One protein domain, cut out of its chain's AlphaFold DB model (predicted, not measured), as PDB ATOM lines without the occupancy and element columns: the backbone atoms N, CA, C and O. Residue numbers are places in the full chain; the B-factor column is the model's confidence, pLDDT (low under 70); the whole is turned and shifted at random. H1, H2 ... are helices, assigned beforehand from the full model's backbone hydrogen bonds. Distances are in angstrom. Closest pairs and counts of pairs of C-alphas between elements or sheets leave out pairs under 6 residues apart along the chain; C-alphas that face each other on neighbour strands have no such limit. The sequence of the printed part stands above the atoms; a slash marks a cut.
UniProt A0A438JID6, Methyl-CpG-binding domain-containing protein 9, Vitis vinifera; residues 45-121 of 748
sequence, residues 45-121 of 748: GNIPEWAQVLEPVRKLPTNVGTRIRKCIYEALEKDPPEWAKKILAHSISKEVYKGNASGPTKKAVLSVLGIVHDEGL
ATOM      1  N   GLY A  45     290.392 343.352 311.703       49.06
ATOM      2  CA  GLY A  45     290.584 341.995 311.140       49.06
ATOM      3  C   GLY A  45     291.632 341.762 310.041       49.06
ATOM      4  O   GLY A  45     291.728 340.652 309.524       49.06
ATOM      5  N   ASN A  46     292.400 342.779 309.670       61.25
ATOM      6  CA  ASN A  46     293.369 342.766 308.588       61.25
ATOM      7  C   ASN A  46     294.776 342.943 309.158       61.25
ATOM      8  O   ASN A  46     294.996 343.713 310.090       61.25
ATOM      9  N   ILE A  47     295.741 342.257 308.548       72.75
ATOM     10  CA  ILE A  47     297.164 342.383 308.878       72.75
ATOM     11  C   ILE A  47     297.569 343.871 308.747       72.75
ATOM     12  O   ILE A  47     297.303 344.456 307.692       72.75
ATOM     13  N   PRO A  48     298.214 344.499 309.750       82.69
ATOM     14  CA  PRO A  48     298.696 345.880 309.658       82.69
ATOM     15  C   PRO A  48     299.628 346.111 308.462       82.69
ATOM     16  O   PRO A  48     300.375 345.217 308.068       82.69
ATOM     17  N   GLU A  49     299.638 347.319 307.893       81.69
ATOM     18  CA  GLU A  49     300.364 347.608 306.641       81.69
ATOM     19  C   GLU A  49     301.881 347.325 306.728       81.69
ATOM     20  O   GLU A  49     302.479 346.824 305.773       81.69
ATOM     21  N   TRP A  50     302.495 347.563 307.893       90.88
ATOM     22  CA  TRP A  50     303.901 347.227 308.171       90.88
ATOM     23  C   TRP A  50     304.175 345.712 308.180       90.88
ATOM     24  O   TRP A  50     305.289 345.284 307.883       90.88
ATOM     25  N   ALA A  51     303.169 344.890 308.484       88.88
ATOM     26  CA  ALA A  51     303.262 343.433 308.480       88.88
ATOM     27  C   ALA A  51     302.862 342.831 307.118       88.88
ATOM     28  O   ALA A  51     303.427 341.817 306.709       88.88
ATOM     29  N   GLN A  52     301.976 343.479 306.349       87.94
ATOM     30  CA  GLN A  52     301.633 343.045 304.984       87.94
ATOM     31  C   GLN A  52     302.860 342.982 304.060       87.94
ATOM     32  O   GLN A  52     302.977 342.059 303.256       87.94
ATOM     33  N   VAL A  53     303.808 343.917 304.195       90.06
ATOM     34  CA  VAL A  53     305.059 343.915 303.406       90.06
ATOM     35  C   VAL A  53     306.036 342.795 303.796       90.06
ATOM     36  O   VAL A  53     306.919 342.455 303.006       90.06
ATOM     37  N   LEU A  54     305.855 342.163 304.963       91.31
ATOM     38  CA  LEU A  54     306.608 340.977 305.386       91.31
ATOM     39  C   LEU A  54     306.008 339.669 304.848       91.31
ATOM     40  O   LEU A  54     306.743 338.709 304.629       91.31
ATOM     41  N   GLU A  55     304.701 339.617 304.587       87.31
ATOM     42  CA  GLU A  55     303.986 338.404 304.159       87.31
ATOM     43  C   GLU A  55     304.594 337.678 302.926       87.31
ATOM     44  O   GLU A  55     304.653 336.441 302.930       87.31
ATOM     45  N   PRO A  56     305.157 338.361 301.900       89.12
ATOM     46  CA  PRO A  56     305.877 337.697 300.810       89.12
ATOM     47  C   PRO A  56     307.040 336.803 301.267       89.12
ATOM     48  O   PRO A  56     307.342 335.809 300.599       89.12
ATOM     49  N   VAL A  57     307.675 337.107 302.408       87.81
ATOM     50  CA  VAL A  57     308.843 336.381 302.940       87.81
ATOM     51  C   VAL A  57     308.523 334.913 303.233       87.81
ATOM     52  O   VAL A  57     309.414 334.074 303.073       87.81
ATOM     53  N   ARG A  58     307.263 334.550 303.536       85.69
ATOM     54  CA  ARG A  58     306.854 333.135 303.681       85.69
ATOM     55  C   ARG A  58     307.281 332.293 302.480       85.69
ATOM     56  O   ARG A  58     307.863 331.218 302.648       85.69
ATOM     57  N   LYS A  59     307.062 332.831 301.275       85.06
ATOM     58  CA  LYS A  59     307.245 332.161 299.977       85.06
ATOM     59  C   LYS A  59     308.639 332.370 299.365       85.06
ATOM     60  O   LYS A  59     308.916 331.820 298.304       85.06
ATOM     61  N   LEU A  60     309.523 333.142 300.005       82.25
ATOM     62  CA  LEU A  60     310.909 333.327 299.554       82.25
ATOM     63  C   LEU A  60     311.827 332.214 300.106       82.25
ATOM     64  O   LEU A  60     311.761 331.933 301.305       82.25
ATOM     65  N   PRO A  61     312.702 331.589 299.296       79.56
ATOM     66  CA  PRO A  61     313.727 330.672 299.802       79.56
ATOM     67  C   PRO A  61     314.798 331.411 300.628       79.56
ATOM     68  O   PRO A  61     314.978 332.622 300.504       79.56
ATOM     69  N   THR A  62     315.531 330.688 301.476       82.31
ATOM     70  CA  THR A  62     316.546 331.262 302.386       82.31
ATOM     71  C   THR A  62     317.759 331.862 301.667       82.31
ATOM     72  O   THR A  62     318.462 332.675 302.261       82.31
ATOM     73  N   ASN A  63     317.980 331.521 300.392       78.69
ATOM     74  CA  ASN A  63     319.093 331.994 299.562       78.69
ATOM     75  C   ASN A  63     318.837 333.327 298.819       78.69
ATOM     76  O   ASN A  63     319.747 333.850 298.180       78.69
ATOM     77  N   VAL A  64     317.632 333.914 298.896       81.81
ATOM     78  CA  VAL A  64     317.345 335.250 298.321       81.81
ATOM     79  C   VAL A  64     317.407 336.359 299.376       81.81
ATOM     80  O   VAL A  64     316.568 337.263 299.406       81.81
ATOM     81  N   GLY A  65     318.424 336.306 300.240       80.88
ATOM     82  CA  GLY A  65     318.572 337.163 301.420       80.88
ATOM     83  C   GLY A  65     318.383 338.665 301.179       80.88
ATOM     84  O   GLY A  65     317.688 339.329 301.942       80.88
ATOM     85  N   THR A  66     318.884 339.205 300.063       84.38
ATOM     86  CA  THR A  66     318.688 340.620 299.683       84.38
ATOM     87  C   THR A  66     317.210 340.998 299.491       84.38
ATOM     88  O   THR A  66     316.821 342.115 299.824       84.38
ATOM     89  N   ARG A  67     316.359 340.079 299.007       84.94
ATOM     90  CA  ARG A  67     314.905 340.308 298.884       84.94
ATOM     91  C   ARG A  67     314.222 340.283 300.248       84.94
ATOM     92  O   ARG A  67     313.381 341.133 300.508       84.94
ATOM     93  N   ILE A  68     314.624 339.357 301.121       89.19
ATOM     94  CA  ILE A  68     314.117 339.261 302.498       89.19
ATOM     95  C   ILE A  68     314.479 340.537 303.275       89.19
ATOM     96  O   ILE A  68     313.608 341.157 303.878       89.19
ATOM     97  N   ARG A  69     315.734 340.998 303.176       89.56
ATOM     98  CA  ARG A  69     316.201 342.248 303.798       89.56
ATOM     99  C   ARG A  69     315.435 343.477 303.294       89.56
ATOM    100  O   ARG A  69     315.150 344.363 304.089       89.56
ATOM    101  N   LYS A  70     315.064 343.518 302.005       91.38
ATOM    102  CA  LYS A  70     314.242 344.600 301.430       91.38
ATOM    103  C   LYS A  70     312.855 344.666 302.077       91.38
ATOM    104  O   LYS A  70     312.491 345.734 302.551       91.38
ATOM    105  N   CYS A  71     312.153 343.535 302.196       91.75
ATOM    106  CA  CYS A  71     310.864 343.473 302.898       91.75
ATOM    107  C   CYS A  71     310.973 343.920 304.368       91.75
ATOM    108  O   CYS A  71     310.051 344.535 304.893       91.75
ATOM    109  N   ILE A  72     312.104 343.649 305.033       92.12
ATOM    110  CA  ILE A  72     312.339 344.077 306.421       92.12
ATOM    111  C   ILE A  72     312.580 345.589 306.520       92.12
ATOM    112  O   ILE A  72     312.022 346.219 307.414       92.12
ATOM    113  N   TYR A  73     313.351 346.194 305.610       93.19
ATOM    114  CA  TYR A  73     313.474 347.657 305.564       93.19
ATOM    115  C   TYR A  73     312.126 348.324 305.255       93.19
ATOM    116  O   TYR A  73     311.743 349.248 305.959       93.19
ATOM    117  N   GLU A  74     311.358 347.798 304.295       90.81
ATOM    118  CA  GLU A  74     310.009 348.292 303.964       90.81
ATOM    119  C   GLU A  74     309.016 348.160 305.132       90.81
ATOM    120  O   GLU A  74     308.095 348.967 305.247       90.81
ATOM    121  N   ALA A  75     309.200 347.169 306.011       93.31
ATOM    122  CA  ALA A  75     308.437 347.036 307.250       93.31
ATOM    123  C   ALA A  75     308.874 348.058 308.308       93.31
ATOM    124  O   ALA A  75     308.026 348.684 308.933       93.31
ATOM    125  N   LEU A  76     310.187 348.254 308.490       91.50
ATOM    126  CA  LEU A  76     310.759 349.211 309.447       91.50
ATOM    127  C   LEU A  76     310.469 350.676 309.064       91.50
ATOM    128  O   LEU A  76     310.252 351.498 309.950       91.50
ATOM    129  N   GLU A  77     310.406 350.995 307.770       91.94
ATOM    130  CA  GLU A  77     309.994 352.311 307.248       91.94
ATOM    131  C   GLU A  77     308.504 352.619 307.489       91.94
ATOM    132  O   GLU A  77     308.107 353.783 307.459       91.94
ATOM    133  N   LYS A  78     307.678 351.601 307.770       90.44
ATOM    134  CA  LYS A  78     306.251 351.735 308.129       90.44
ATOM    135  C   LYS A  78     306.006 351.811 309.646       90.44
ATOM    136  O   LYS A  78     304.894 351.552 310.092       90.44
ATOM    137  N   ASP A  79     307.053 352.152 310.399       86.44
ATOM    138  CA  ASP A  79     307.106 352.341 311.857       86.44
ATOM    139  C   ASP A  79     306.328 351.280 312.673       86.44
ATOM    140  O   ASP A  79     305.271 351.554 313.248       86.44
ATOM    141  N   PRO A  80     306.820 350.026 312.698       90.50
ATOM    142  CA  PRO A  80     306.157 348.929 313.386       90.50
ATOM    143  C   PRO A  80     306.322 349.063 314.913       90.50
ATOM    144  O   PRO A  80     307.298 349.666 315.368       90.50
ATOM    145  N   PRO A  81     305.441 348.445 315.726       88.44
ATOM    146  CA  PRO A  81     305.552 348.451 317.185       88.44
ATOM    147  C   PRO A  81     306.950 348.058 317.673       88.44
ATOM    148  O   PRO A  81     307.570 347.147 317.120       88.44
ATOM    149  N   GLU A  82     307.435 348.700 318.738       80.69
ATOM    150  CA  GLU A  82     308.827 348.577 319.210       80.69
ATOM    151  C   GLU A  82     309.285 347.123 319.447       80.69
ATOM    152  O   GLU A  82     310.448 346.794 319.203       80.69
ATOM    153  N   TRP A  83     308.378 346.218 319.839       88.88
ATOM    154  CA  TRP A  83     308.680 344.786 319.963       88.88
ATOM    155  C   TRP A  83     309.062 344.152 318.614       88.88
ATOM    156  O   TRP A  83     310.081 343.465 318.516       88.88
ATOM    157  N   ALA A  84     308.298 344.433 317.556       88.75
ATOM    158  CA  ALA A  84     308.543 343.940 316.205       88.75
ATOM    159  C   ALA A  84     309.767 344.633 315.600       88.75
ATOM    160  O   ALA A  84     310.652 343.973 315.059       88.75
ATOM    161  N   LYS A  85     309.864 345.954 315.772       91.25
ATOM    162  CA  LYS A  85     310.983 346.807 315.346       91.25
ATOM    163  C   LYS A  85     312.327 346.283 315.864       91.25
ATOM    164  O   LYS A  85     313.262 346.121 315.081       91.25
ATOM    165  N   LYS A  86     312.399 345.924 317.153       89.50
ATOM    166  CA  LYS A  86     313.582 345.330 317.800       89.50
ATOM    167  C   LYS A  86     313.981 343.989 317.174       89.50
ATOM    168  O   LYS A  86     315.156 343.797 316.858       89.50
ATOM    169  N   ILE A  87     313.024 343.081 316.966       87.44
ATOM    170  CA  ILE A  87     313.272 341.758 316.358       87.44
ATOM    171  C   ILE A  87     313.740 341.916 314.904       87.44
ATOM    172  O   ILE A  87     314.770 341.366 314.513       87.44
ATOM    173  N   LEU A  88     313.015 342.711 314.115       92.06
ATOM    174  CA  LEU A  88     313.287 342.956 312.700       92.06
ATOM    175  C   LEU A  88     314.658 343.611 312.491       92.06
ATOM    176  O   LEU A  88     315.451 343.100 311.699       92.06
ATOM    177  N   ALA A  89     314.986 344.669 313.239       89.50
ATOM    178  CA  ALA A  89     316.276 345.352 313.140       89.50
ATOM    179  C   ALA A  89     317.458 344.459 313.565       89.50
ATOM    180  O   ALA A  89     318.492 344.448 312.893       89.50
ATOM    181  N   HIS A  90     317.311 343.657 314.628       89.56
ATOM    182  CA  HIS A  90     318.348 342.701 315.029       89.56
ATOM    183  C   HIS A  90     318.553 341.600 313.974       89.56
ATOM    184  O   HIS A  90     319.694 341.245 313.671       89.56
ATOM    185  N   SER A  91     317.477 341.126 313.333       89.44
ATOM    186  CA  SER A  91     317.524 340.062 312.315       89.44
ATOM    187  C   SER A  91     318.319 340.407 311.044       89.44
ATOM    188  O   SER A  91     318.694 339.505 310.288       89.44
ATOM    189  N   ILE A  92     318.589 341.698 310.812       88.19
ATOM    190  CA  ILE A  92     319.378 342.232 309.687       88.19
ATOM    191  C   ILE A  92     320.715 342.860 310.125       88.19
ATOM    192  O   ILE A  92     321.403 343.481 309.312       88.19
ATOM    193  N   SER A  93     321.087 342.713 311.400       86.75
ATOM    194  CA  SER A  93     322.384 343.144 311.939       86.75
ATOM    195  C   SER A  93     323.549 342.357 311.321       86.75
ATOM    196  O   SER A  93     323.364 341.248 310.830       86.75
ATOM    197  N   LYS A  94     324.779 342.888 311.386       77.75
ATOM    198  CA  LYS A  94     325.985 342.202 310.862       77.75
ATOM    199  C   LYS A  94     326.325 340.888 311.585       77.75
ATOM    200  O   LYS A  94     327.113 340.099 311.072       77.75
ATOM    201  N   GLU A  95     325.772 340.678 312.775       74.56
ATOM    202  CA  GLU A  95     325.983 339.479 313.590       74.56
ATOM    203  C   GLU A  95     325.086 338.329 313.118       74.56
ATOM    204  O   GLU A  95     325.560 337.205 312.953       74.56
ATOM    205  N   VAL A  96     323.810 338.633 312.840       77.06
ATOM    206  CA  VAL A  96     322.780 337.665 312.419       77.06
ATOM    207  C   VAL A  96     322.741 337.485 310.897       77.06
ATOM    208  O   VAL A  96     322.524 336.380 310.402       77.06
ATOM    209  N   TYR A  97     322.958 338.559 310.135       78.69
ATOM    210  CA  TYR A  97     322.920 338.549 308.676       78.69
ATOM    211  C   TYR A  97     324.327 338.318 308.102       78.69
ATOM    212  O   TYR A  97     325.138 339.244 308.014       78.69
ATOM    213  N   LYS A  98     324.609 337.087 307.655       71.88
ATOM    214  CA  LYS A  98     325.890 336.691 307.044       71.88
ATOM    215  C   LYS A  98     325.686 336.068 305.655       71.88
ATOM    216  O   LYS A  98     325.179 334.961 305.520       71.88
ATOM    217  N   GLY A  99     326.142 336.770 304.616       61.09
ATOM    218  CA  GLY A  99     326.244 336.241 303.248       61.09
ATOM    219  C   GLY A  99     324.920 336.094 302.480       61.09
ATOM    220  O   GLY A  99     324.000 336.909 302.602       61.09
ATOM    221  N   ASN A 100     324.872 335.072 301.616       52.97
ATOM    222  CA  ASN A 100     323.738 334.786 300.726       52.97
ATOM    223  C   ASN A 100     322.616 333.990 301.415       52.97
ATOM    224  O   ASN A 100     321.469 334.050 300.972       52.97
ATOM    225  N   ALA A 101     322.933 333.269 302.494       58.81
ATOM    226  CA  ALA A 101     321.950 332.602 303.334       58.81
ATOM    227  C   ALA A 101     321.291 333.606 304.292       58.81
ATOM    228  O   ALA A 101     321.907 334.555 304.774       58.81
ATOM    229  N   SER A 102     320.002 333.426 304.561       80.81
ATOM    230  CA  SER A 102     319.226 334.298 305.454       80.81
ATOM    231  C   SER A 102     318.166 333.516 306.231       80.81
ATOM    232  O   SER A 102     317.061 334.006 306.451       80.81
ATOM    233  N   GLY A 103     318.505 332.288 306.642       81.56
ATOM    234  CA  GLY A 103     317.670 331.427 307.487       81.56
ATOM    235  C   GLY A 103     317.234 332.115 308.789       81.56
ATOM    236  O   GLY A 103     316.030 332.317 308.965       81.56
ATOM    237  N   PRO A 104     318.167 332.580 309.647       84.56
ATOM    238  CA  PRO A 104     317.834 333.287 310.890       84.56
ATOM    239  C   PRO A 104     316.975 334.539 310.660       84.56
ATOM    240  O   PRO A 104     315.960 334.739 311.327       84.56
ATOM    241  N   THR A 105     317.316 335.338 309.645       88.56
ATOM    242  CA  THR A 105     316.551 336.525 309.235       88.56
ATOM    243  C   THR A 105     315.121 336.172 308.798       88.56
ATOM    244  O   THR A 105     314.168 336.826 309.217       88.56
ATOM    245  N   LYS A 106     314.935 335.103 308.008       90.75
ATOM    246  CA  LYS A 106     313.606 334.603 307.618       90.75
ATOM    247  C   LYS A 106     312.817 334.108 308.837       90.75
ATOM    248  O   LYS A 106     311.642 334.438 308.970       90.75
ATOM    249  N   LYS A 107     313.456 333.344 309.725       86.25
ATOM    250  CA  LYS A 107     312.873 332.771 310.953       86.25
ATOM    251  C   LYS A 107     312.342 333.873 311.884       86.25
ATOM    252  O   LYS A 107     311.212 333.772 312.354       86.25
ATOM    253  N   ALA A 108     313.091 334.967 312.045       88.69
ATOM    254  CA  ALA A 108     312.651 336.151 312.785       88.69
ATOM    255  C   ALA A 108     311.402 336.814 312.168       88.69
ATOM    256  O   ALA A 108     310.438 337.084 312.882       88.69
ATOM    257  N   VAL A 109     311.367 337.014 310.843       90.75
ATOM    258  CA  VAL A 109     310.188 337.576 310.148       90.75
ATOM    259  C   VAL A 109     308.949 336.692 310.311       90.75
ATOM    260  O   VAL A 109     307.863 337.203 310.575       90.75
ATOM    261  N   LEU A 110     309.100 335.371 310.185       89.00
ATOM    262  CA  LEU A 110     307.996 334.427 310.381       89.00
ATOM    263  C   LEU A 110     307.456 334.453 311.816       89.00
ATOM    264  O   LEU A 110     306.245 334.378 312.005       89.00
ATOM    265  N   SER A 111     308.331 334.608 312.814       86.12
ATOM    266  CA  SER A 111     307.925 334.751 314.216       86.12
ATOM    267  C   SER A 111     307.129 336.039 314.461       86.12
ATOM    268  O   SER A 111     306.095 335.987 315.122       86.12
ATOM    269  N   VAL A 112     307.548 337.168 313.875       88.19
ATOM    270  CA  VAL A 112     306.808 338.442 313.954       88.19
ATOM    271  C   VAL A 112     305.437 338.333 313.280       88.19
ATOM    272  O   VAL A 112     304.440 338.751 313.865       88.19
ATOM    273  N   LEU A 113     305.358 337.721 312.092       86.19
ATOM    274  CA  LEU A 113     304.083 337.473 311.405       86.19
ATOM    275  C   LEU A 113     303.141 336.580 312.229       86.19
ATOM    276  O   LEU A 113     301.948 336.862 312.284       86.19
ATOM    277  N   GLY A 114     303.658 335.537 312.888       83.06
ATOM    278  CA  GLY A 114     302.861 334.667 313.760       83.06
ATOM    279  C   GLY A 114     302.170 335.437 314.889       83.06
ATOM    280  O   GLY A 114     300.957 335.328 315.049       83.06
ATOM    281  N   ILE A 115     302.918 336.290 315.598       81.62
ATOM    282  CA  ILE A 115     302.390 337.124 316.692       81.62
ATOM    283  C   ILE A 115     301.278 338.059 316.184       81.62
ATOM    284  O   ILE A 115     300.203 338.114 316.776       81.62
ATOM    285  N   VAL A 116     301.493 338.727 315.042       81.56
ATOM    286  CA  VAL A 116     300.495 339.624 314.424       81.56
ATOM    287  C   VAL A 116     299.190 338.895 314.064       81.56
ATOM    288  O   VAL A 116     298.112 339.483 314.153       81.56
ATOM    289  N   HIS A 117     299.260 337.620 313.671       74.50
ATOM    290  CA  HIS A 117     298.067 336.822 313.382       74.50
ATOM    291  C   HIS A 117     297.290 336.415 314.644       74.50
ATOM    292  O   HIS A 117     296.059 336.470 314.625       74.50
ATOM    293  N   ASP A 118     297.974 336.057 315.734       61.75
ATOM    294  CA  ASP A 118     297.327 335.682 317.002       61.75
ATOM    295  C   ASP A 118     296.696 336.887 317.726       61.75
ATOM    296  O   ASP A 118     295.645 336.753 318.363       61.75
ATOM    297  N   GLU A 119     297.284 338.084 317.612       56.44
ATOM    298  CA  GLU A 119     296.691 339.315 318.158       56.44
ATOM    299  C   GLU A 119     295.360 339.670 317.468       56.44
ATOM    300  O   GLU A 119     294.409 340.084 318.137       56.44
ATOM    301  N   GLY A 120     295.241 339.423 316.158       47.41
ATOM    302  CA  GLY A 120     294.049 339.745 315.362       47.41
ATOM    303  C   GLY A 120     292.778 338.946 315.696       47.41
ATOM    304  O   GLY A 120     291.689 339.329 315.265       47.41
ATOM    305  N   LEU A 121     292.876 337.854 316.463       42.16
ATOM    306  CA  LEU A 121     291.748 336.955 316.760       42.16
ATOM    307  C   LEU A 121     291.044 337.233 318.104       42.16
ATOM    308  O   LEU A 121     289.977 336.674 318.370       42.16
TER     309      LEU A 121
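Overview. This is residues 45 to 121 of the 748 residues of the protein "Methyl-CpG-binding domain-containing protein 9" of Vitis vinifera (UniProt A0A438JID6). Look for three helices, H3, H4 and H5, in an up-and-down bundle, each running against the one before, with short H1 packed on H3 and short H2 on H5. The 77 printed residues include five named helices, H1 to H5 in order, and no named strand: all helix. The whole is compact, radius of gyration of the C-alphas 11.6 A, spanning 37 by 24 by 18 A.

Arrangement. H1, residues 49 to 52, touches residues 74 to 76 alone of the hub H3, residues 65 to 76; closest C-alphas, Trp 50 and Ala 75, 4.6 A. H2, residues 55 to 59, touches H5, residues 103 to 119, through 106 to 113 alone; closest C-alphas, Val 57 and Lys 106, 6.9 A. H4, residues 82 to 91, forms hairpins with H3 and H5, at shallow tilts of 20 and 17 degrees, opposite ways; closest C-alphas, Leu 76 and Lys 85, 6.4 A, and Ser 91 and Thr 105, 4.8 A. Every O i to N i+4 pair is within hydrogen-bond range in H3, H4 and H5; H2 has 0 of 1, but 2 of 2 O i to N i+3.

Along the chain. Find C-alpha 49 at (300.364, 347.608, 306.641), where H1 begins. H3 runs 16.5 A, H4 14.0 A, and H5 24.8 A to C-alpha 119 at (296.691, 339.315, 318.158).

Size, cuts and confidence. The printed part has no cut; the H4 to H5 link is long. Residues 45 to 46, 99 to 101 and 118 to 121 have pLDDT under 70.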